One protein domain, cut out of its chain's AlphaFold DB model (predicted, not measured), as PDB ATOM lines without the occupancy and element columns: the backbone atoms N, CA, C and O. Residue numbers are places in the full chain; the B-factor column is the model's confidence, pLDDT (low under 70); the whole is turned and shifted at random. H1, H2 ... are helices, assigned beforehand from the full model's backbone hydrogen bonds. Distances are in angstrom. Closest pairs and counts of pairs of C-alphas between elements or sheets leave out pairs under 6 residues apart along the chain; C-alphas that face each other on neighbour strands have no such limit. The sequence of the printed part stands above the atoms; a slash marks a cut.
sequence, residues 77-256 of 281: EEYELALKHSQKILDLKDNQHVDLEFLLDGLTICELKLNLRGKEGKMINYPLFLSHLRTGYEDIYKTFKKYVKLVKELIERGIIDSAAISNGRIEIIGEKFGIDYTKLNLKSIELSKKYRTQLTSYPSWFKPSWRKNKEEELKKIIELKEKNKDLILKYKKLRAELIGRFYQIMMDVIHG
ATOM      1  N   GLU A  77     153.795 155.224 122.668       73.69
ATOM      2  CA  GLU A  77     152.413 155.317 123.137       73.69
ATOM      3  C   GLU A  77     151.477 154.456 122.277       73.69
ATOM      4  O   GLU A  77     150.645 153.726 122.814       73.69
ATOM      5  N   GLU A  78     151.642 154.471 120.948       67.69
ATOM      6  CA  GLU A  78     150.874 153.611 120.035       67.69
ATOM      7  C   GLU A  78     151.109 152.121 120.318       67.69
ATOM      8  O   GLU A  78     150.158 151.333 120.348       67.69
ATOM      9  N   TYR A  79     152.365 151.738 120.561       78.56
ATOM     10  CA  TYR A  79     152.725 150.376 120.948       78.56
ATOM     11  C   TYR A  79     152.085 149.982 122.285       78.56
ATOM     12  O   TYR A  79     151.468 148.921 122.380       78.56
ATOM     13  N   GLU A  80     152.181 150.832 123.311       79.31
ATOM     14  CA  GLU A  80     151.602 150.558 124.629       79.31
ATOM     15  C   GLU A  80     150.076 150.430 124.570       79.31
ATOM     16  O   GLU A  80     149.500 149.545 125.210       79.31
ATOM     17  N   LEU A  81     149.408 151.272 123.776       84.81
ATOM     18  CA  LEU A  81     147.969 151.183 123.538       84.81
ATOM     19  C   LEU A  81     147.593 149.874 122.837       84.81
ATOM     20  O   LEU A  81     146.633 149.214 123.241       84.81
ATOM     21  N   ALA A  82     148.350 149.470 121.816       82.31
ATOM     22  CA  ALA A  82     148.126 148.208 121.119       82.31
ATOM     23  C   ALA A  82     148.377 146.990 122.018       82.31
ATOM     24  O   ALA A  82     147.610 146.022 121.974       82.31
ATOM     25  N   LEU A  83     149.402 147.042 122.873       85.88
ATOM     26  CA  LEU A  83     149.690 145.991 123.841       85.88
ATOM     27  C   LEU A  83     148.569 145.870 124.880       85.88
ATOM     28  O   LEU A  83     148.027 144.780 125.059       85.88
ATOM     29  N   LYS A  84     148.146 146.985 125.489       89.56
ATOM     30  CA  LYS A  84     147.012 147.015 126.434       89.56
ATOM     31  C   LYS A  84     145.727 146.493 125.792       89.56
ATOM     32  O   LYS A  84     144.973 145.746 126.413       89.56
ATOM     33  N   HIS A  85     145.479 146.854 124.534       90.31
ATOM     34  CA  HIS A  85     144.346 146.349 123.764       90.31
ATOM     35  C   HIS A  85     144.420 144.829 123.563       90.31
ATOM     36  O   HIS A  85     143.440 144.127 123.801       90.31
ATOM     37  N   SER A  86     145.594 144.319 123.194       90.06
ATOM     38  CA  SER A  86     145.851 142.888 122.997       90.06
ATOM     39  C   SER A  86     145.657 142.085 124.283       90.06
ATOM     40  O   SER A  86     144.970 141.065 124.279       90.06
ATOM     41  N   GLN A  87     146.200 142.585 125.395       90.12
ATOM     42  CA  GLN A  87     146.022 142.007 126.727       90.12
ATOM     43  C   GLN A  87     144.545 141.984 127.130       90.12
ATOM     44  O   GLN A  87     144.061 140.968 127.617       90.12
ATOM     45  N   LYS A  88     143.801 143.064 126.850       89.50
ATOM     46  CA  LYS A  88     142.355 143.135 127.102       89.50
ATOM     47  C   LYS A  88     141.560 142.136 126.258       89.50
ATOM     48  O   LYS A  88     140.621 141.543 126.775       89.50
ATOM     49  N   ILE A  89     141.902 141.949 124.979       89.06
ATOM     50  CA  ILE A  89     141.222 140.978 124.103       89.06
ATOM     51  C   ILE A  89     141.358 139.559 124.655       89.06
ATOM     52  O   ILE A  89     140.374 138.822 124.674       89.06
ATOM     53  N   LEU A  90     142.564 139.198 125.093       87.81
ATOM     54  CA  LEU A  90     142.895 137.873 125.615       87.81
ATOM     55  C   LEU A  90     142.574 137.698 127.110       87.81
ATOM     56  O   LEU A  90     142.909 136.660 127.670       87.81
ATOM     57  N   ASP A  91     141.961 138.704 127.745       85.44
ATOM     58  CA  ASP A  91     141.705 138.783 129.193       85.44
ATOM     59  C   ASP A  91     142.933 138.435 130.061       85.44
ATOM     60  O   ASP A  91     142.857 137.773 131.093       85.44
ATOM     61  N   LEU A  92     144.111 138.891 129.627       80.00
ATOM     62  CA  LEU A  92     145.369 138.701 130.342       80.00
ATOM     63  C   LEU A  92     145.477 139.732 131.474       80.00
ATOM     64  O   LEU A  92     146.109 140.776 131.314       80.00
ATOM     65  N   LYS A  93     144.850 139.449 132.621       68.19
ATOM     66  CA  LYS A  93     145.092 140.161 133.889       68.19
ATOM     67  C   LYS A  93     146.006 139.334 134.794       68.19
ATOM     68  O   LYS A  93     145.847 138.120 134.867       68.19
ATOM     69  N   ASP A  94     146.953 139.989 135.468       55.69
ATOM     70  CA  ASP A  94     147.746 139.485 136.605       55.69
ATOM     71  C   ASP A  94     148.056 137.972 136.597       55.69
ATOM     72  O   ASP A  94     147.570 137.218 137.440       55.69
ATOM     73  N   ASN A  95     148.884 137.509 135.650       51.28
ATOM     74  CA  ASN A  95     149.372 136.119 135.571       51.28
ATOM     75  C   ASN A  95     148.288 135.024 135.476       51.28
ATOM     76  O   ASN A  95     148.558 133.864 135.798       51.28
ATOM     77  N   GLN A  96     147.074 135.342 135.025       59.56
ATOM     78  CA  GLN A  96     146.039 134.325 134.866       59.56
ATOM     79  C   GLN A  96     146.351 133.382 133.696       59.56
ATOM     80  O   GLN A  96     146.628 133.795 132.570       59.56
ATOM     81  N   HIS A  97     146.299 132.082 133.983       66.75
ATOM     82  CA  HIS A  97     146.324 131.041 132.965       66.75
ATOM     83  C   HIS A  97     145.014 131.091 132.173       66.75
ATOM     84  O   HIS A  97     143.952 130.807 132.725       66.75
ATOM     85  N   VAL A  98     145.086 131.423 130.883       73.81
ATOM     86  CA  VAL A  98     143.940 131.233 129.986       73.81
ATOM     87  C   VAL A  98     143.838 129.756 129.645       73.81
ATOM     88  O   VAL A  98     144.807 129.131 129.205       73.81
ATOM     89  N   ASP A  99     142.645 129.211 129.830       84.12
ATOM     90  CA  ASP A  99     142.296 127.888 129.341       84.12
ATOM     91  C   ASP A  99     142.204 127.932 127.805       84.12
ATOM     92  O   ASP A  99     141.249 128.446 127.220       84.12
ATOM     93  N   LEU A 100     143.248 127.434 127.141       85.44
ATOM     94  CA  LEU A 100     143.347 127.414 125.679       85.44
ATOM     95  C   LEU A 100     142.290 126.528 125.019       85.44
ATOM     96  O   LEU A 100     141.932 126.770 123.864       85.44
ATOM     97  N   GLU A 101     141.817 125.499 125.722       85.94
ATOM     98  CA  GLU A 101     140.734 124.661 125.220       85.94
ATOM     99  C   GLU A 101     139.433 125.450 125.211       85.94
ATOM    100  O   GLU A 101     138.747 125.495 124.189       85.94
ATOM    101  N   PHE A 102     139.160 126.156 126.308       85.00
ATOM    102  CA  PHE A 102     138.017 127.053 126.402       85.00
ATOM    103  C   PHE A 102     138.081 128.179 125.359       85.00
ATOM    104  O   PHE A 102     137.074 128.489 124.724       85.00
ATOM    105  N   LEU A 103     139.271 128.737 125.107       87.19
ATOM    106  CA  LEU A 103     139.488 129.734 124.058       87.19
ATOM    107  C   LEU A 103     139.125 129.197 122.667       87.19
ATOM    108  O   LEU A 103     138.401 129.851 121.914       87.19
ATOM    109  N   LEU A 104     139.638 128.017 122.309       90.50
ATOM    110  CA  LEU A 104     139.370 127.403 121.009       90.50
ATOM    111  C   LEU A 104     137.887 127.053 120.846       90.50
ATOM    112  O   LEU A 104     137.319 127.286 119.773       90.50
ATOM    113  N   ASP A 105     137.256 126.529 121.895       89.19
ATOM    114  CA  ASP A 105     135.836 126.185 121.889       89.19
ATOM    115  C   ASP A 105     134.970 127.439 121.741       89.19
ATOM    116  O   ASP A 105     134.125 127.492 120.844       89.19
ATOM    117  N   GLY A 106     135.252 128.493 122.511       86.69
ATOM    118  CA  GLY A 106     134.567 129.780 122.408       86.69
ATOM    119  C   GLY A 106     134.687 130.417 121.021       86.69
ATOM    120  O   GLY A 106     133.677 130.804 120.430       86.69
ATOM    121  N   LEU A 107     135.891 130.437 120.435       89.88
ATOM    122  CA  LEU A 107     136.097 130.913 119.060       89.88
ATOM    123  C   LEU A 107     135.288 130.112 118.039       89.88
ATOM    124  O   LEU A 107     134.716 130.680 117.109       89.88
ATOM    125  N   THR A 108     135.249 128.792 118.200       90.50
ATOM    126  CA  THR A 108     134.550 127.892 117.276       90.50
ATOM    127  C   THR A 108     133.042 128.080 117.351       90.50
ATOM    128  O   THR A 108     132.380 128.136 116.317       90.50
ATOM    129  N   ILE A 109     132.508 128.234 118.561       86.88
ATOM    130  CA  ILE A 109     131.095 128.526 118.809       86.88
ATOM    131  C   ILE A 109     130.712 129.876 118.193       86.88
ATOM    132  O   ILE A 109     129.700 129.951 117.492       86.88
ATOM    133  N   CYS A 110     131.540 130.913 118.372       86.75
ATOM    134  CA  CYS A 110     131.338 132.215 117.735       86.75
ATOM    135  C   CYS A 110     131.350 132.125 116.201       86.75
ATOM    136  O   CYS A 110     130.455 132.664 115.552       86.75
ATOM    137  N   GLU A 111     132.323 131.425 115.612       89.94
ATOM    138  CA  GLU A 111     132.434 131.270 114.154       89.94
ATOM    139  C   GLU A 111     131.257 130.474 113.562       89.94
ATOM    140  O   GLU A 111     130.770 130.794 112.476       89.94
ATOM    141  N   LEU A 112     130.772 129.449 114.274       87.81
ATOM    142  CA  LEU A 112     129.606 128.656 113.874       87.81
ATOM    143  C   LEU A 112     128.266 129.335 114.190       87.81
ATOM    144  O   LEU A 112     127.230 128.820 113.773       87.81
ATOM    145  N   LYS A 113     128.276 130.478 114.892       87.31
ATOM    146  CA  LYS A 113     127.078 131.199 115.353       87.31
ATOM    147  C   LYS A 113     126.126 130.303 116.158       87.31
ATOM    148  O   LYS A 113     124.911 130.358 115.983       87.31
ATOM    149  N   LEU A 114     126.683 129.446 117.012       82.00
ATOM    150  CA  LEU A 114     125.898 128.557 117.869       82.00
ATOM    151  C   LEU A 114     125.415 129.313 119.112       82.00
ATOM    152  O   LEU A 114     126.158 130.096 119.702       82.00
ATOM    153  N   ASN A 115     124.171 129.064 119.521       72.44
ATOM    154  CA  ASN A 115     123.585 129.690 120.705       72.44
ATOM    155  C   ASN A 115     124.140 129.051 121.984       72.44
ATOM    156  O   ASN A 115     123.905 127.870 122.243       72.44
ATOM    157  N   LEU A 116     124.821 129.842 122.812       66.06
ATOM    158  CA  LEU A 116     125.205 129.445 124.164       66.06
ATOM    159  C   LEU A 116     124.003 129.600 125.099       66.06
ATOM    160  O   LEU A 116     123.454 130.694 125.232       66.06
ATOM    161  N   ARG A 117     123.581 128.514 125.755       54.38
ATOM    162  CA  ARG A 117     122.568 128.568 126.818       54.38
ATOM    163  C   ARG A 117     123.277 128.624 128.164       54.38
ATOM    164  O   ARG A 117     123.541 127.598 128.778       54.38
ATOM    165  N   GLY A 118     123.495 129.838 128.650       49.16
ATOM    166  CA  GLY A 118     123.840 130.073 130.045       49.16
ATOM    167  C   GLY A 118     125.329 130.266 130.324       49.16
ATOM    168  O   GLY A 118     126.205 129.678 129.700       49.16
ATOM    169  N   LYS A 119     125.546 131.107 131.338       47.19
ATOM    170  CA  LYS A 119     126.806 131.656 131.847       47.19
ATOM    171  C   LYS A 119     127.512 132.598 130.874       47.19
ATOM    172  O   LYS A 119     128.339 132.203 130.062       47.19
ATOM    173  N   GLU A 120     127.245 133.882 131.099       46.25
ATOM    174  CA  GLU A 120     128.141 135.019 130.866       46.25
ATOM    175  C   GLU A 120     129.472 134.802 131.624       46.25
ATOM    176  O   GLU A 120     129.798 135.460 132.609       46.25
ATOM    177  N   GLY A 121     130.226 133.771 131.245       45.94
ATOM    178  CA  GLY A 121     131.521 133.453 131.827       45.94
ATOM    179  C   GLY A 121     132.576 134.355 131.208       45.94
ATOM    180  O   GLY A 121     132.835 134.224 130.017       45.94
ATOM    181  N   LYS A 122     133.130 135.268 132.025       55.03
ATOM    182  CA  LYS A 122     134.348 136.086 131.821       55.03
ATOM    183  C   LYS A 122     134.881 136.036 130.382       55.03
ATOM    184  O   LYS A 122     135.683 135.182 130.016       55.03
ATOM    185  N   MET A 123     134.320 136.911 129.552       54.84
ATOM    186  CA  MET A 123     134.404 136.800 128.103       54.84
ATOM    187  C   MET A 123     135.729 137.352 127.586       54.84
ATOM    188  O   MET A 123     135.881 138.563 127.414       54.84
ATOM    189  N   ILE A 124     136.639 136.449 127.214       63.56
ATOM    190  CA  ILE A 124     137.537 136.719 126.087       63.56
ATOM    191  C   ILE A 124     136.666 137.281 124.966       63.56
ATOM    192  O   ILE A 124     135.617 136.719 124.636       63.56
ATOM    193  N   ASN A 125     137.070 138.414 124.394       82.62
ATOM    194  CA  ASN A 125     136.293 139.045 123.337       82.62
ATOM    195  C   ASN A 125     136.547 138.302 122.017       82.62
ATOM    196  O   ASN A 125     137.297 138.764 121.153       82.62
ATOM    197  N   TYR A 126     135.955 137.107 121.903       86.31
ATOM    198  CA  TYR A 126     136.139 136.179 120.790       86.31
ATOM    199  C   TYR A 126     135.964 136.849 119.420       86.31
ATOM    200  O   TYR A 126     136.830 136.630 118.573       86.31
ATOM    201  N   PRO A 127     134.955 137.718 119.184       88.69
ATOM    202  CA  PRO A 127     134.838 138.446 117.918       88.69
ATOM    203  C   PRO A 127     136.067 139.296 117.566       88.69
ATOM    204  O   PRO A 127     136.497 139.328 116.407       88.69
ATOM    205  N   LEU A 128     136.662 139.970 118.554       89.88
ATOM    206  CA  LEU A 128     137.855 140.787 118.327       89.88
ATOM    207  C   LEU A 128     139.077 139.913 118.088       89.88
ATOM    208  O   LEU A 128     139.807 140.149 117.125       89.88
ATOM    209  N   PHE A 129     139.273 138.871 118.899       91.75
ATOM    210  CA  PHE A 129     140.402 137.964 118.706       91.75
ATOM    211  C   PHE A 129     140.340 137.260 117.344       91.75
ATOM    212  O   PHE A 129     141.341 137.176 116.636       91.75
ATOM    213  N   LEU A 130     139.149 136.844 116.920       91.88
ATOM    214  CA  LEU A 130     138.908 136.251 115.611       91.88
ATOM    215  C   LEU A 130     139.223 137.221 114.458       91.88
ATOM    216  O   LEU A 130     139.786 136.806 113.444       91.88
ATOM    217  N   SER A 131     138.914 138.514 114.620       89.31
ATOM    218  CA  SER A 131     139.275 139.558 113.645       89.31
ATOM    219  C   SER A 131     140.796 139.703 113.513       89.31
ATOM    220  O   SER A 131     141.318 139.734 112.395       89.31
ATOM    221  N   HIS A 132     141.516 139.688 114.640       91.69
ATOM    222  CA  HIS A 132     142.982 139.662 114.663       91.69
ATOM    223  C   HIS A 132     143.546 138.398 114.001       91.69
ATOM    224  O   HIS A 132     144.449 138.496 113.171       91.69
ATOM    225  N   LEU A 133     142.987 137.216 114.286       92.06
ATOM    226  CA  LEU A 133     143.379 135.971 113.616       92.06
ATOM    227  C   LEU A 133     143.219 136.076 112.095       92.06
ATOM    228  O   LEU A 133     144.151 135.760 111.356       92.06
ATOM    229  N   ARG A 134     142.069 136.570 111.629       89.75
ATOM    230  CA  ARG A 134     141.750 136.689 110.200       89.75
ATOM    231  C   ARG A 134     142.693 137.628 109.449       89.75
ATOM    232  O   ARG A 134     143.034 137.343 108.307       89.75
ATOM    233  N   THR A 135     143.078 138.740 110.065       85.12
ATOM    234  CA  THR A 135     143.834 139.815 109.397       85.12
ATOM    235  C   THR A 135     145.337 139.773 109.673       85.12
ATOM    236  O   THR A 135     146.111 140.316 108.894       85.12
ATOM    237  N   GLY A 136     145.768 139.131 110.764       83.81
ATOM    238  CA  GLY A 136     147.160 139.127 111.226       83.81
ATOM    239  C   GLY A 136     147.825 137.757 111.333       83.81
ATOM    240  O   GLY A 136     149.043 137.689 111.513       83.81
ATOM    241  N   TYR A 137     147.051 136.673 111.236       88.19
ATOM    242  CA  TYR A 137     147.528 135.300 111.414       88.19
ATOM    243  C   TYR A 137     146.897 134.361 110.378       88.19
ATOM    244  O   TYR A 137     146.267 133.363 110.723       88.19
ATOM    245  N   GLU A 138     147.045 134.697 109.095       88.12
ATOM    246  CA  GLU A 138     146.354 134.027 107.987       88.12
ATOM    247  C   GLU A 138     146.539 132.499 107.982       88.12
ATOM    248  O   GLU A 138     145.586 131.753 107.750       88.12
ATOM    249  N   ASP A 139     147.744 132.007 108.267       90.12
ATOM    250  CA  ASP A 139     148.045 130.576 108.323       90.12
ATOM    251  C   ASP A 139     147.311 129.879 109.480       90.12
ATOM    252  O   ASP A 139     146.706 128.820 109.289       90.12
ATOM    253  N   ILE A 140     147.299 130.502 110.661       93.50
ATOM    254  CA  ILE A 140     146.568 130.018 111.839       93.50
ATOM    255  C   ILE A 140     145.063 130.057 111.563       93.50
ATOM    256  O   ILE A 140     144.368 129.078 111.835       93.50
ATOM    257  N   TYR A 141     144.562 131.138 110.961       94.94
ATOM    258  CA  TYR A 141     143.153 131.290 110.614       94.94
ATOM    259  C   TYR A 141     142.698 130.261 109.572       94.94
ATOM    260  O   TYR A 141     141.639 129.655 109.727       94.94
ATOM    261  N   LYS A 142     143.513 129.966 108.553       95.56
ATOM    262  CA  LYS A 142     143.237 128.886 107.587       95.56
ATOM    263  C   LYS A 142     143.132 127.524 108.275       95.56
ATOM    264  O   LYS A 142     142.215 126.757 107.970       95.56
ATOM    265  N   THR A 143     144.031 127.212 109.211       95.69
ATOM    266  CA  THR A 143     143.950 125.979 110.013       95.69
ATOM    267  C   THR A 143     142.704 125.971 110.897       95.69
ATOM    268  O   THR A 143     141.990 124.967 110.938       95.69
ATOM    269  N   PHE A 144     142.374 127.101 111.523       96.62
ATOM    270  CA  PHE A 144     141.161 127.266 112.320       96.62
ATOM    271  C   PHE A 144     139.894 127.030 111.487       96.62
ATOM    272  O   PHE A 144     139.030 126.260 111.889       96.62
ATOM    273  N   LYS A 145     139.806 127.563 110.263       97.25
ATOM    274  CA  LYS A 145     138.665 127.312 109.364       97.25
ATOM    275  C   LYS A 145     138.516 125.840 108.978       97.25
ATOM    276  O   LYS A 145     137.391 125.347 108.895       97.25
ATOM    277  N   LYS A 146     139.627 125.118 108.776       97.12
ATOM    278  CA  LYS A 146     139.599 123.659 108.554       97.12
ATOM    279  C   LYS A 146     139.061 122.922 109.782       97.12
ATOM    280  O   LYS A 146     138.252 122.011 109.623       97.12
ATOM    281  N   TYR A 147     139.484 123.329 110.977       96.00
ATOM    282  CA  TYR A 147     138.978 122.790 112.238       96.00
ATOM    283  C   TYR A 147     137.477 123.053 112.409       96.00
ATOM    284  O   TYR A 147     136.726 122.110 112.620       96.00
ATOM    285  N   VAL A 148     137.016 124.290 112.204       94.81
ATOM    286  CA  VAL A 148     135.595 124.673 112.295       94.81
ATOM    287  C   VAL A 148     134.722 123.849 111.343       94.81
ATOM    288  O   VAL A 148     133.664 123.362 111.740       94.81
ATOM    289  N   LYS A 149     135.169 123.641 110.095       95.81
ATOM    290  CA  LYS A 149     134.455 122.788 109.131       95.81
ATOM    291  C   LYS A 149     134.326 121.350 109.638       95.81
ATOM    292  O   LYS A 149     133.263 120.754 109.506       95.81
ATOM    293  N   LEU A 150     135.393 120.812 110.227       94.19
ATOM    294  CA  LEU A 150     135.394 119.466 110.790       94.19
ATOM    295  C   LEU A 150     134.491 119.358 112.025       94.19
ATOM    296  O   LEU A 150     133.764 118.382 112.152       94.19
ATOM    297  N   VAL A 151     134.484 120.363 112.903       92.19
ATOM    298  CA  VAL A 151     133.554 120.425 114.042       92.19
ATOM    299  C   VAL A 151     132.109 120.410 113.555       92.19
ATOM    300  O   VAL A 151     131.316 119.620 114.054       92.19
ATOM    301  N   LYS A 152     131.773 121.221 112.545       92.75
ATOM    302  CA  LYS A 152     130.431 121.233 111.953       92.75
ATOM    303  C   LYS A 152     130.024 119.847 111.439       92.75
ATOM    304  O   LYS A 152     128.944 119.374 111.774       92.75
ATOM    305  N   GLU A 153     130.913 119.169 110.715       93.50
ATOM    306  CA  GLU A 153     130.678 117.801 110.229       93.50
ATOM    307  C   GLU A 153     130.469 116.800 111.382       93.50
ATOM    308  O   GLU A 153     129.599 115.933 111.311       93.50
ATOM    309  N   LEU A 154     131.236 116.917 112.470       89.94
ATOM    310  CA  LEU A 154     131.080 116.061 113.650       89.94
ATOM    311  C   LEU A 154     129.771 116.336 114.416       89.94
ATOM    312  O   LEU A 154     129.199 115.402 114.977       89.94
ATOM    313  N   ILE A 155     129.285 117.582 114.424       88.62
ATOM    314  CA  ILE A 155     127.970 117.948 114.979       88.62
ATOM    315  C   ILE A 155     126.852 117.327 114.137       88.62
ATOM    316  O   ILE A 155     125.976 116.665 114.684       88.62
ATOM    317  N   GLU A 156     126.902 117.485 112.812       89.31
ATOM    318  CA  GLU A 156     125.900 116.937 111.881       89.31
ATOM    319  C   GLU A 156     125.805 115.405 111.960       89.31
ATOM    320  O   GLU A 156     124.735 114.831 111.778       89.31
ATOM    321  N   ARG A 157     126.915 114.736 112.292       88.19
ATOM    322  CA  ARG A 157     126.977 113.281 112.513       88.19
ATOM    323  C   ARG A 157     126.577 112.842 113.924       88.19
ATOM    324  O   ARG A 157     126.633 111.646 114.207       88.19
ATOM    325  N   GLY A 158     126.232 113.774 114.814       84.81
ATOM    326  CA  GLY A 158     125.871 113.478 116.202       84.81
ATOM    327  C   GLY A 158     127.023 112.893 117.023       84.81
ATOM    328  O   GLY A 158     126.788 112.065 117.893       84.81
ATOM    329  N   ILE A 159     128.272 113.263 116.718       85.81
ATOM    330  CA  ILE A 159     129.473 112.787 117.432       85.81
ATOM    331  C   ILE A 159     129.854 113.748 118.565       85.81
ATOM    332  O   ILE A 159     130.385 113.322 119.594       85.81
ATOM    333  N   ILE A 160     129.601 115.043 118.366       85.12
ATOM    334  CA  ILE A 160     129.778 116.086 119.381       85.12
ATOM    335  C   ILE A 160     128.475 116.256 120.153       85.12
ATOM    336  O   ILE A 160     127.393 116.300 119.568       85.12
ATOM    337  N   ASP A 161     128.598 116.370 121.470       77.81
ATOM    338  CA  ASP A 161     127.457 116.516 122.363       77.81
ATOM    339  C   ASP A 161     126.881 117.943 122.300       77.81
ATOM    340  O   ASP A 161     127.522 118.916 122.708       77.81
ATOM    341  N   SER A 162     125.637 118.076 121.838       74.12
ATOM    342  CA  SER A 162     124.920 119.356 121.777       74.12
ATOM    343  C   SER A 162     124.704 119.995 123.159       74.12
ATOM    344  O   SER A 162     124.676 121.227 123.279       74.12
ATOM    345  N   ALA A 163     124.629 119.192 124.224       68.88
ATOM    346  CA  ALA A 163     124.568 119.687 125.595       68.88
ATOM    347  C   ALA A 163     125.924 120.239 126.069       68.88
ATOM    348  O   ALA A 163     125.955 121.174 126.869       68.88
ATOM    349  N   ALA A 164     127.050 119.713 125.570       68.69
ATOM    350  CA  ALA A 164     128.369 120.290 125.848       68.69
ATOM    351  C   ALA A 164     128.531 121.658 125.167       68.69
ATOM    352  O   ALA A 164     128.969 122.607 125.820       68.69
ATOM    353  N   ILE A 165     128.070 121.785 123.914       73.50
ATOM    354  CA  ILE A 165     128.080 123.055 123.162       73.50
ATOM    355  C   ILE A 165     127.320 124.134 123.925       73.50
ATOM    356  O   ILE A 165     127.795 125.260 124.053       73.50
ATOM    357  N   SER A 166     126.164 123.774 124.487       64.69
ATOM    358  CA  SER A 166     125.330 124.694 125.267       64.69
ATOM    359  C   SER A 166     126.063 125.277 126.482       64.69
ATOM    360  O   SER A 166     125.788 126.413 126.854       64.69
ATOM    361  N   ASN A 167     127.024 124.534 127.043       69.19
ATOM    362  CA  ASN A 167     127.873 124.940 128.166       69.19
ATOM    363  C   ASN A 167     129.204 125.589 127.731       69.19
ATOM    364  O   ASN A 167     130.106 125.747 128.556       69.19
ATOM    365  N   GLY A 168     129.363 125.929 126.449       71.56
ATOM    366  CA  GLY A 168     130.577 126.564 125.930       71.56
ATOM    367  C   GLY A 168     131.740 125.613 125.658       71.56
ATOM    368  O   GLY A 168     132.871 126.076 125.544       71.56
ATOM    369  N   ARG A 169     131.491 124.302 125.561       80.38
ATOM    370  CA  ARG A 169     132.527 123.289 125.310       80.38
ATOM    371  C   ARG A 169     132.232 122.451 124.080       80.38
ATOM    372  O   ARG A 169     131.081 122.168 123.766       80.38
ATOM    373  N   ILE A 170     133.281 121.987 123.411       78.50
ATOM    374  CA  ILE A 170     133.162 121.078 122.268       78.50
ATOM    375  C   ILE A 170     133.737 119.723 122.672       78.50
ATOM    376  O   ILE A 170     134.929 119.454 122.529       78.50
ATOM    377  N   GLU A 171     132.862 118.860 123.186       81.75
ATOM    378  CA  GLU A 171     133.221 117.533 123.690       81.75
ATOM    379  C   GLU A 171     132.641 116.429 122.796       81.75
ATOM    380  O   GLU A 171     131.493 116.497 122.343       81.75
ATOM    381  N   ILE A 172     133.433 115.382 122.554       80.31
ATOM    382  CA  ILE A 172     132.968 114.174 121.864       80.31
ATOM    383  C   ILE A 172     132.162 113.335 122.864       80.31
ATOM    384  O   ILE A 172     132.641 113.074 123.967       80.31
ATOM    385  N   ILE A 173     130.976 112.856 122.472       70.44
ATOM    386  CA  ILE A 173     130.005 112.191 123.367       70.44
ATOM    387  C   ILE A 173     130.637 111.098 124.246       70.44
ATOM    388  O   ILE A 173     130.363 111.034 125.440       70.44
ATOM    389  N   GLY A 174     131.516 110.251 123.704       60.53
ATOM    390  CA  GLY A 174     132.111 109.147 124.467       60.53
ATOM    391  C   GLY A 174     133.221 109.545 125.447       60.53
ATOM    392  O   GLY A 174     133.565 108.735 126.307       60.53
ATOM    393  N   GLU A 175     133.758 110.769 125.394       69.88
ATOM    394  CA  GLU A 175     134.755 111.224 126.382       69.88
ATOM    395  C   GLU A 175     134.125 111.341 127.775       69.88
ATOM    396  O   GLU A 175     134.753 110.963 128.765       69.88
ATOM    397  N   LYS A 176     132.838 111.705 127.846       61.91
ATOM    398  CA  LYS A 176     132.046 111.721 129.089       61.91
ATOM    399  C   LYS A 176     131.898 110.341 129.733       61.91
ATOM    400  O   LYS A 176     131.697 110.240 130.939       61.91
ATOM    401  N   PHE A 177     132.042 109.280 128.942       56.06
ATOM    402  CA  PHE A 177     131.997 107.889 129.397       56.06
ATOM    403  C   PHE A 177     133.400 107.305 129.649       56.06
ATOM    404  O   PHE A 177     133.545 106.096 129.830       56.06
ATOM    405  N   GLY A 178     134.448 108.139 129.643       56.38
ATOM    406  CA  GLY A 178     135.834 107.710 129.853       56.38
ATOM    407  C   GLY A 178     136.425 106.917 128.683       56.38
ATOM    408  O   GLY A 178     137.399 106.183 128.864       56.38
ATOM    409  N   ILE A 179     135.841 107.024 127.484       59.09
ATOM    410  CA  ILE A 179     136.329 106.321 126.297       59.09
ATOM    411  C   ILE A 179     137.575 107.042 125.776       59.09
ATOM    412  O   ILE A 179     137.504 108.142 125.236       59.09
ATOM    413  N   ASP A 180     138.734 106.393 125.889       56.94
ATOM    414  CA  ASP A 180     139.972 106.875 125.274       56.94
ATOM    415  C   ASP A 180     139.934 106.628 123.755       56.94
ATOM    416  O   ASP A 180     139.881 105.493 123.266       56.94
ATOM    417  N   TYR A 181     139.931 107.712 122.983       56.91
ATOM    418  CA  TYR A 181     139.902 107.683 121.518       56.91
ATOM    419  C   TYR A 181     141.276 107.490 120.871       56.91
ATOM    420  O   TYR A 181     141.344 107.242 119.672       56.91
ATOM    421  N   THR A 182     142.363 107.591 121.642       51.62
ATOM    422  CA  THR A 182     143.734 107.402 121.136       51.62
ATOM    423  C   THR A 182     144.185 105.944 121.185       51.62
ATOM    424  O   THR A 182     145.114 105.556 120.481       51.62
ATOM    425  N   LYS A 183     143.503 105.107 121.975       53.91
ATOM    426  CA  LYS A 183     143.818 103.687 122.124       53.91
ATOM    427  C   LYS A 183     142.804 102.831 121.364       53.91
ATOM    428  O   LYS A 183     141.706 102.572 121.843       53.91
ATOM    429  N   LEU A 184     143.258 102.355 120.202       46.28
ATOM    430  CA  LEU A 184     142.915 101.083 119.543       46.28
ATOM    431  C   LEU A 184     142.187  99.979 120.319       46.28
ATOM    432  O   LEU A 184     141.407  99.221 119.767       46.28
ATOM    433  N   ASN A 185     142.605  99.754 121.561       45.16
ATOM    434  CA  ASN A 185     142.847  98.377 121.963       45.16
ATOM    435  C   ASN A 185     142.475  98.117 123.416       45.16
ATOM    436  O   ASN A 185     142.923  98.834 124.312       45.16
ATOM    437  N   LEU A 186     141.696  97.046 123.603       42.44
ATOM    438  CA  LEU A 186     141.409  96.292 124.832       42.44
ATOM    439  C   LEU A 186     140.721  97.045 125.985       42.44
ATOM    440  O   LEU A 186     139.841  96.474 126.625       42.44
ATOM    441  N   LYS A 187     141.000  98.334 126.202       47.22
ATOM    442  CA  LYS A 187     140.404  99.122 127.290       47.22
ATOM    443  C   LYS A 187     138.924  99.422 127.109       47.22
ATOM    444  O   LYS A 187     138.233  99.524 128.106       47.22
ATOM    445  N   SER A 188     138.414  99.544 125.886       47.12
ATOM    446  CA  SER A 188     136.969  99.688 125.632       47.12
ATOM    447  C   SER A 188     136.200  98.409 125.991       47.12
ATOM    448  O   SER A 188     135.124  98.487 126.578       47.12
ATOM    449  N   ILE A 189     136.797  97.241 125.725       49.59
ATOM    450  CA  ILE A 189     136.284  95.918 126.116       49.59
ATOM    451  C   ILE A 189     136.421  95.711 127.636       49.59
ATOM    452  O   ILE A 189     135.529  95.159 128.277       49.59
ATOM    453  N   GLU A 190     137.508  96.181 128.255       50.56
ATOM    454  CA  GLU A 190     137.661  96.165 129.715       50.56
ATOM    455  C   GLU A 190     136.752  97.170 130.425       50.56
ATOM    456  O   GLU A 190     136.243  96.849 131.487       50.56
ATOM    457  N   LEU A 191     136.490  98.352 129.858       51.50
ATOM    458  CA  LEU A 191     135.520  99.321 130.379       51.50
ATOM    459  C   LEU A 191     134.099  98.776 130.258       51.50
ATOM    460  O   LEU A 191     133.345  98.893 131.220       51.50
ATOM    461  N   SER A 192     133.753  98.097 129.158       52.03
ATOM    462  CA  SER A 192     132.477  97.379 129.065       52.03
ATOM    463  C   SER A 192     132.402  96.223 130.066       52.03
ATOM    464  O   SER A 192     131.337  95.975 130.622       52.03
ATOM    465  N   LYS A 193     133.520  95.529 130.347       52.75
ATOM    466  CA  LYS A 193     133.603  94.513 131.412       52.75
ATOM    467  C   LYS A 193     133.493  95.128 132.810       52.75
ATOM    468  O   LYS A 193     132.770  94.575 133.626       52.75
ATOM    469  N   LYS A 194     134.129  96.276 133.071       53.31
ATOM    470  CA  LYS A 194     134.130  96.981 134.361       53.31
ATOM    471  C   LYS A 194     132.753  97.566 134.673       53.31
ATOM    472  O   LYS A 194     132.255  97.375 135.782       53.31
ATOM    473  N   TYR A 195     132.113  98.185 133.677       50.47
ATOM    474  CA  TYR A 195     130.707  98.577 133.747       50.47
ATOM    475  C   TYR A 195     129.808  97.355 133.910       50.47
ATOM    476  O   TYR A 195     128.968  97.384 134.794       50.47
ATOM    477  N   ARG A 196     130.022  96.248 133.177       47.66
ATOM    478  CA  ARG A 196     129.307  94.982 133.441       47.66
ATOM    479  C   ARG A 196     129.454  94.531 134.891       47.66
ATOM    480  O   ARG A 196     128.442  94.216 135.487       47.66
ATOM    481  N   THR A 197     130.651  94.557 135.480       49.31
ATOM    482  CA  THR A 197     130.865  94.146 136.882       49.31
ATOM    483  C   THR A 197     130.248  95.098 137.911       49.31
ATOM    484  O   THR A 197     129.696  94.648 138.909       49.31
ATOM    485  N   GLN A 198     130.261  96.415 137.674       49.72
ATOM    486  CA  GLN A 198     129.502  97.369 138.501       49.72
ATOM    487  C   GLN A 198     127.986  97.231 138.284       49.72
ATOM    488  O   GLN A 198     127.183  97.565 139.151       49.72
ATOM    489  N   LEU A 199     127.591  96.683 137.135       44.12
ATOM    490  CA  LEU A 199     126.228  96.337 136.769       44.12
ATOM    491  C   LEU A 199     125.895  94.850 137.050       44.12
ATOM    492  O   LEU A 199     124.873  94.364 136.582       44.12
ATOM    493  N   THR A 200     126.682  94.097 137.820       44.59
ATOM    494  CA  THR A 200     126.342  92.707 138.213       44.59
ATOM    495  C   THR A 200     126.091  92.548 139.706       44.59
ATOM    496  O   THR A 200     125.765  91.455 140.142       44.59
ATOM    497  N   SER A 201     126.150  93.625 140.499       49.09
ATOM    498  CA  SER A 201     125.783  93.597 141.927       49.09
ATOM    499  C   SER A 201     124.278  93.433 142.187       49.09
ATOM    500  O   SER A 201     123.847  93.469 143.333       49.09
ATOM    501  N   TYR A 202     123.472  93.291 141.131       52.47
ATOM    502  CA  TYR A 202     122.032  93.067 141.217       52.47
ATOM    503  C   TYR A 202     121.705  91.650 140.733       52.47
ATOM    504  O   TYR A 202     122.331  91.196 139.770       52.47
ATOM    505  N   PRO A 203     120.717  90.975 141.345       55.56
ATOM    506  CA  PRO A 203     120.292  89.640 140.939       55.56
ATOM    507  C   PRO A 203     119.937  89.563 139.446       55.56
ATOM    508  O   PRO A 203     119.396  90.513 138.880       55.56
ATOM    509  N   SER A 204     120.196  88.422 138.802       56.00
ATOM    510  CA  SER A 204     120.001  88.209 137.354       56.00
ATOM    511  C   SER A 204     118.571  88.470 136.855       56.00
ATOM    512  O   SER A 204     118.388  88.833 135.691       56.00
ATOM    513  N   TRP A 205     117.577  88.334 137.737       58.88
ATOM    514  CA  TRP A 205     116.160  88.605 137.482       58.88
ATOM    515  C   TRP A 205     115.790  90.096 137.561       58.88
ATOM    516  O   TRP A 205     114.748  90.492 137.043       58.88
ATOM    517  N   PHE A 206     116.648  90.948 138.136       49.53
ATOM    518  CA  PHE A 206     116.426  92.389 138.249       49.53
ATOM    519  C   PHE A 206     117.363  93.152 137.303       49.53
ATOM    520  O   PHE A 206     118.434  93.640 137.673       49.53
ATOM    521  N   LYS A 207     116.953  93.265 136.035       57.56
ATOM    522  CA  LYS A 207     117.544  94.211 135.077       57.56
ATOM    523  C   LYS A 207     116.637  95.433 134.982       57.56
ATOM    524  O   LYS A 207     115.716  95.423 134.165       57.56
ATOM    525  N   PRO A 208     116.861  96.476 135.795       57.56
ATOM    526  CA  PRO A 208     116.021  97.657 135.722       57.56
ATOM    527  C   PRO A 208     116.129  98.301 134.328       57.56
ATOM    528  O   PRO A 208     117.185  98.265 133.693       57.56
ATOM    529  N   SER A 209     115.027  98.855 133.825       51.84
ATOM    530  CA  SER A 209     114.886  99.350 132.443       51.84
ATOM    531  C   SER A 209     115.949 100.383 132.044       51.84
ATOM    532  O   SER A 209     116.448 100.357 130.920       51.84
ATOM    533  N   TRP A 210     116.402 101.213 132.990       50.31
ATOM    534  CA  TRP A 210     117.490 102.179 132.788       50.31
ATOM    535  C   TRP A 210     118.835 101.530 132.412       50.31
ATOM    536  O   TRP A 210     119.695 102.180 131.818       50.31
ATOM    537  N   ARG A 211     119.031 100.244 132.733       55.25
ATOM    538  CA  ARG A 211     120.257  99.485 132.454       55.25
ATOM    539  C   ARG A 211     120.354  99.036 130.999       55.25
ATOM    540  O   ARG A 211     121.412  99.182 130.397       55.25
ATOM    541  N   LYS A 212     119.246  98.525 130.441       58.03
ATOM    542  CA  LYS A 212     119.161  98.151 129.017       58.03
ATOM    543  C   LYS A 212     119.403  99.374 128.133       58.03
ATOM    544  O   LYS A 212     120.222  99.303 127.225       58.03
ATOM    545  N   ASN A 213     118.795 100.505 128.493       67.44
ATOM    546  CA  ASN A 213     118.955 101.758 127.757       67.44
ATOM    547  C   ASN A 213     120.417 102.236 127.735       67.44
ATOM    548  O   ASN A 213     120.918 102.592 126.673       67.44
ATOM    549  N   LYS A 214     121.138 102.159 128.865       68.00
ATOM    550  CA  LYS A 214     122.559 102.552 128.932       68.00
ATOM    551  C   LYS A 214     123.497 101.632 128.145       68.00
ATOM    552  O   LYS A 214     124.440 102.121 127.534       68.00
ATOM    553  N   GLU A 215     123.286 100.314 128.164       68.12
ATOM    554  CA  GLU A 215     124.122  99.388 127.378       68.12
ATOM    555  C   GLU A 215     123.940  99.599 125.871       68.12
ATOM    556  O   GLU A 215     124.905  99.541 125.109       68.12
ATOM    557  N   GLU A 216     122.708  99.851 125.441       72.44
ATOM    558  CA  GLU A 216     122.370 100.088 124.041       72.44
ATOM    559  C   GLU A 216     122.882 101.449 123.549       72.44
ATOM    560  O   GLU A 216     123.429 101.552 122.452       72.44
ATOM    561  N   GLU A 217     122.804 102.474 124.396       71.00
ATOM    562  CA  GLU A 217     123.418 103.782 124.164       71.00
ATOM    563  C   GLU A 217     124.949 103.680 124.046       71.00
ATOM    564  O   GLU A 217     125.537 104.202 123.098       71.00
ATOM    565  N   LEU A 218     125.604 102.924 124.936       70.94
ATOM    566  CA  LEU A 218     127.052 102.714 124.883       70.94
ATOM    567  C   LEU A 218     127.482 101.974 123.605       70.94
ATOM    568  O   LEU A 218     128.491 102.334 122.998       70.94
ATOM    569  N   LYS A 219     126.717 100.961 123.173       76.38
ATOM    570  CA  LYS A 219     126.960 100.262 121.900       76.38
ATOM    571  C   LYS A 219     126.889 101.222 120.718       76.38
ATOM    572  O   LYS A 219     127.828 101.261 119.928       76.38
ATOM    573  N   LYS A 220     125.844 102.054 120.655       78.25
ATOM    574  CA  LYS A 220     125.691 103.081 119.613       78.25
ATOM    575  C   LYS A 220     126.876 104.051 119.594       78.25
ATOM    576  O   LYS A 220     127.387 104.367 118.525       78.25
ATOM    577  N   ILE A 221     127.365 104.479 120.760       77.19
ATOM    578  CA  ILE A 221     128.545 105.358 120.868       77.19
ATOM    579  C   ILE A 221     129.816 104.663 120.355       77.19
ATOM    580  O   ILE A 221     130.621 105.288 119.661       77.19
ATOM    581  N   ILE A 222     130.013 103.381 120.676       76.69
ATOM    582  CA  ILE A 222     131.167 102.600 120.205       76.69
ATOM    583  C   ILE A 222     131.109 102.409 118.684       76.69
ATOM    584  O   ILE A 222     132.111 102.633 118.007       76.69
ATOM    585  N   GLU A 223     129.947 102.064 118.134       81.56
ATOM    586  CA  GLU A 223     129.742 101.931 116.686       81.56
ATOM    587  C   GLU A 223     129.982 103.261 115.955       81.56
ATOM    588  O   GLU A 223     130.696 103.304 114.949       81.56
ATOM    589  N   LEU A 224     129.465 104.370 116.498       80.25
ATOM    590  CA  LEU A 224     129.725 105.718 115.986       80.25
ATOM    591  C   LEU A 224     131.218 106.068 116.021       80.25
ATOM    592  O   LEU A 224     131.717 106.683 115.075       80.25
ATOM    593  N   LYS A 225     131.937 105.668 117.078       76.69
ATOM    594  CA  LYS A 225     133.389 105.860 117.194       76.69
ATOM    595  C   LYS A 225     134.138 105.094 116.108       76.69
ATOM    596  O   LYS A 225     134.955 105.706 115.428       76.69
ATOM    597  N   GLU A 226     133.879 103.798 115.950       80.25
ATOM    598  CA  GLU A 226     134.569 102.970 114.951       80.25
ATOM    599  C   GLU A 226     134.313 103.494 113.534       80.25
ATOM    600  O   GLU A 226     135.253 103.711 112.769       80.25
ATOM    601  N   LYS A 227     133.057 103.837 113.222       87.44
ATOM    602  CA  LYS A 227     132.670 104.378 111.912       87.44
ATOM    603  C   LYS A 227     133.331 105.724 111.581       87.44
ATOM    604  O   LYS A 227     133.495 106.049 110.409       87.44
ATOM    605  N   ASN A 228     133.695 106.523 112.589       86.75
ATOM    606  CA  ASN A 228     134.213 107.888 112.407       86.75
ATOM    607  C   ASN A 228     135.617 108.100 112.993       86.75
ATOM    608  O   ASN A 228     136.035 109.238 113.224       86.75
ATOM    609  N   LYS A 229     136.362 107.018 113.229       85.69
ATOM    610  CA  LYS A 229     137.671 107.035 113.890       85.69
ATOM    611  C   LYS A 229     138.658 108.015 113.250       85.69
ATOM    612  O   LYS A 229     139.290 108.795 113.963       85.69
ATOM    613  N   ASP A 230     138.763 108.018 111.924       88.56
ATOM    614  CA  ASP A 230     139.715 108.875 111.205       88.56
ATOM    615  C   ASP A 230     139.364 110.361 111.324       88.56
ATOM    616  O   ASP A 230     140.247 111.206 111.494       88.56
ATOM    617  N   LEU A 231     138.067 110.690 111.310       89.62
ATOM    618  CA  LEU A 231     137.587 112.056 111.526       89.62
ATOM    619  C   LEU A 231     137.877 112.526 112.951       89.62
ATOM    620  O   LEU A 231     138.359 113.643 113.136       89.62
ATOM    621  N   ILE A 232     137.654 111.663 113.945       86.81
ATOM    622  CA  ILE A 232     137.957 111.954 115.351       86.81
ATOM    623  C   ILE A 232     139.465 112.164 115.547       86.81
ATOM    624  O   ILE A 232     139.879 113.112 116.215       86.81
ATOM    625  N   LEU A 233     140.307 111.325 114.936       88.50
ATOM    626  CA  LEU A 233     141.759 111.472 115.017       88.50
ATOM    627  C   LEU A 233     142.231 112.776 114.358       88.50
ATOM    628  O   LEU A 233     143.044 113.508 114.930       88.50
ATOM    629  N   LYS A 234     141.683 113.101 113.182       92.38
ATOM    630  CA  LYS A 234     141.946 114.363 112.482       92.38
ATOM    631  C   LYS A 234     141.521 115.570 113.320       92.38
ATOM    632  O   LYS A 234     142.266 116.547 113.386       92.38
ATOM    633  N   TYR A 235     140.373 115.482 113.992       92.38
ATOM    634  CA  TYR A 235     139.883 116.502 114.915       92.38
ATOM    635  C   TYR A 235     140.860 116.723 116.065       92.38
ATOM    636  O   TYR A 235     141.312 117.849 116.260       92.38
ATOM    637  N   LYS A 236     141.274 115.655 116.758       89.12
ATOM    638  CA  LYS A 236     142.230 115.748 117.872       89.12
ATOM    639  C   LYS A 236     143.569 116.339 117.438       89.12
ATOM    640  O   LYS A 236     144.118 117.186 118.138       89.12
ATOM    641  N   LYS A 237     144.073 115.939 116.267       90.94
ATOM    642  CA  LYS A 237     145.322 116.472 115.708       90.94
ATOM    643  C   LYS A 237     145.222 117.974 115.422       90.94
ATOM    644  O   LYS A 237     146.107 118.721 115.830       90.94
ATOM    645  N   LEU A 238     144.153 118.416 114.757       92.62
ATOM    646  CA  LEU A 238     143.931 119.837 114.465       92.62
ATOM    647  C   LEU A 238     143.704 120.659 115.738       92.62
ATOM    648  O   LEU A 238     144.242 121.759 115.843       92.62
ATOM    649  N   ARG A 239     142.959 120.117 116.712       92.50
ATOM    650  CA  ARG A 239     142.741 120.739 118.027       92.50
ATOM    651  C   ARG A 239     144.077 120.994 118.726       92.50
ATOM    652  O   ARG A 239     144.361 122.127 119.096       92.50
ATOM    653  N   ALA A 240     144.928 119.971 118.827       88.81
ATOM    654  CA  ALA A 240     146.248 120.086 119.449       88.81
ATOM    655  C   ALA A 240     147.164 121.086 118.719       88.81
ATOM    656  O   ALA A 240     147.845 121.882 119.366       88.81
ATOM    657  N   GLU A 241     147.160 121.086 117.380       92.00
ATOM    658  CA  GLU A 241     147.929 122.058 116.592       92.00
ATOM    659  C   GLU A 241     147.476 123.500 116.868       92.00
ATOM    660  O   GLU A 241     148.311 124.382 117.085       92.00
ATOM    661  N   LEU A 242     146.163 123.749 116.879       93.88
ATOM    662  CA  LEU A 242     145.608 125.079 117.132       93.88
ATOM    663  C   LEU A 242     145.870 125.555 118.556       93.88
ATOM    664  O   LEU A 242     146.278 126.700 118.724       93.88
ATOM    665  N   ILE A 243     145.727 124.681 119.555       90.38
ATOM    666  CA  ILE A 243     146.078 124.990 120.949       90.38
ATOM    667  C   ILE A 243     147.544 125.429 121.038       90.38
ATOM    668  O   ILE A 243     147.834 126.474 121.614       90.38
ATOM    669  N   GLY A 244     148.467 124.691 120.410       82.88
ATOM    670  CA  GLY A 244     149.884 125.065 120.386       82.88
ATOM    671  C   GLY A 244     150.143 126.415 119.704       82.88
ATOM    672  O   GLY A 244     150.947 127.216 120.181       82.88
ATOM    673  N   ARG A 245     149.431 126.709 118.610       90.31
ATOM    674  CA  ARG A 245     149.536 127.996 117.902       90.31
ATOM    675  C   ARG A 245     148.953 129.157 118.714       90.31
ATOM    676  O   ARG A 245     149.568 130.217 118.762       90.31
ATOM    677  N   PHE A 246     147.808 128.970 119.366       90.56
ATOM    678  CA  PHE A 246     147.199 129.982 120.232       90.56
ATOM    679  C   PHE A 246     148.028 130.236 121.485       90.56
ATOM    680  O   PHE A 246     148.200 131.396 121.855       90.56
ATOM    681  N   TYR A 247     148.630 129.193 122.065       87.81
ATOM    682  CA  TYR A 247     149.616 129.346 123.129       87.81
ATOM    683  C   TYR A 247     150.753 130.276 122.700       87.81
ATOM    684  O   TYR A 247     151.094 131.197 123.431       87.81
ATOM    685  N   GLN A 248     151.296 130.097 121.491       85.12
ATOM    686  CA  GLN A 248     152.354 130.978 120.997       85.12
ATOM    687  C   GLN A 248     151.890 132.436 120.875       85.12
ATOM    688  O   GLN A 248     152.601 133.326 121.323       85.12
ATOM    689  N   ILE A 249     150.703 132.687 120.308       89.88
ATOM    690  CA  ILE A 249     150.147 134.050 120.194       89.88
ATOM    691  C   ILE A 249     150.000 134.689 121.576       89.88
ATOM    692  O   ILE A 249     150.371 135.839 121.786       89.88
ATOM    693  N   MET A 250     149.460 133.934 122.526       88.19
ATOM    694  CA  MET A 250     149.313 134.387 123.898       88.19
ATOM    695  C   MET A 250     150.653 134.717 124.549       88.19
ATOM    696  O   MET A 250     150.786 135.753 125.193       88.19
ATOM    697  N   MET A 251     151.645 133.844 124.375       81.81
ATOM    698  CA  MET A 251     152.981 134.057 124.912       81.81
ATOM    699  C   MET A 251     153.633 135.287 124.292       81.81
ATOM    700  O   MET A 251     154.241 136.053 125.029       81.81
ATOM    701  N   ASP A 252     153.452 135.527 122.992       82.81
ATOM    702  CA  ASP A 252     153.908 136.756 122.342       82.81
ATOM    703  C   ASP A 252     153.337 137.989 123.086       82.81
ATOM    704  O   ASP A 252     154.109 138.845 123.521       82.81
ATOM    705  N   VAL A 253     152.025 138.029 123.359       87.81
ATOM    706  CA  VAL A 253     151.371 139.144 124.083       87.81
ATOM    707  C   VAL A 253     151.841 139.277 125.531       87.81
ATOM    708  O   VAL A 253     152.089 140.391 125.994       87.81
ATOM    709  N   ILE A 254     152.019 138.162 126.243       82.75
ATOM    710  CA  ILE A 254     152.569 138.157 127.609       82.75
ATOM    711  C   ILE A 254     153.982 138.758 127.633       82.75
ATOM    712  O   ILE A 254     154.325 139.484 128.561       82.75
ATOM    713  N   HIS A 255     154.785 138.509 126.596       80.56
ATOM    714  CA  HIS A 255     156.147 139.038 126.462       80.56
ATOM    715  C   HIS A 255     156.193 140.409 125.767       80.56
ATOM    716  O   HIS A 255     157.249 140.841 125.307       80.56
ATOM    717  N   GLY A 256     155.059 141.109 125.705       80.12
ATOM    718  CA  GLY A 256     154.983 142.487 125.236       80.12
ATOM    719  C   GLY A 256     154.731 142.649 123.740       80.12
ATOM    720  O   GLY A 256     154.619 143.773 123.279       80.12
TER     721      GLY A 256
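What this domain is: This is residues 77 to 256 of the 281 residues of the protein "HTH iclR-type domain-containing protein" of Candidatus Verstraetearchaeota archaeon (UniProt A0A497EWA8). This is a long, loose assembly of helices: H4 and the long H9 cross at a slant to make the body, H2 packs across both, H3 makes a corner with H4, and H1 lies at one end of the whole. From the other end of H9, H8 turns away at a sharp corner into a thinner arm, with H6 and H7 beside it and residues 200 to 206 sticking out. The printed part has 180 residues with nine named helices, H1 to H9 in chain order, and no named strand; its class is all helix, with mostly crossed packing. It is loose, with a radius of gyration of the C-alphas of 20.4 A, and its C-alphas span 77 by 30 by 27 A.

How they stand to each other: H1, residues 77 to 89, and H3, residues 126 to 136, only just touch, with 3 pairs of C-alphas within 8 A, and only at their ends; the closest C-alphas are those of Ile 89 and Phe 129, 6.2 A apart. H2, residues 100 to 112, touches H3 about perpendicular at 88 degrees, closest at the C-alphas of Leu 107 and Tyr 126, 5.5 A. H4, residues 138 to 156, touches H2 at 74 degrees, about perpendicular, with the C-alphas of Thr 108 and Val 148 closest at 6.0 A. H3 and H4 only just touch, with 3 pairs within 8 A, and only at the corner, closest at Leu 133 and Tyr 141, C-alphas 5.6 A apart. H5, residues 162 to 166, is close to H2 but not clearly touching, the C-alphas of Ile 109 and Ile 165 being closest at 7.6 A. H6, residues 173 to 177, and H8, residues 209 to 227, only just touch, with 3 pairs within 8 A, closest at the C-alphas of Gly 174 and Ile 221, 6.3 A. H7, residues 187 to 198, and H8 are near each other, with 6 pairs of C-alphas within 10 A. H9, residues 229 to 254, touches H4 at a steep tilt of 38 degrees, opposite ways, closest at the C-alphas of Tyr 147 and Leu 238, 6.2 A. Every O i to N i+4 pair is within hydrogen-bond range in H1, H2, H3, H4, H5, H7, H8 and H9; in H6 it is 0 of 1, with 1 of 2 O i to N i+3 pairs within range.

Where its parts are: H1 begins at C-alpha 77, (152.413, 155.317, 123.137). From first to last C-alpha H4 is 26.9 A long, H8 27.6 A and H9 37.1 A. H9 ends at C-alpha 254, (152.569, 138.157, 127.609).

The domain as a whole: The C-alphas farthest apart, those of Glu 77 and Trp 205, are 77.3 A apart. The printed part has no cut, and the link from H2 to H3, 13 residues, is long. Mean pLDDT of the printed part is 75.8; 61 residues are under 70, among them residues 174 to 215.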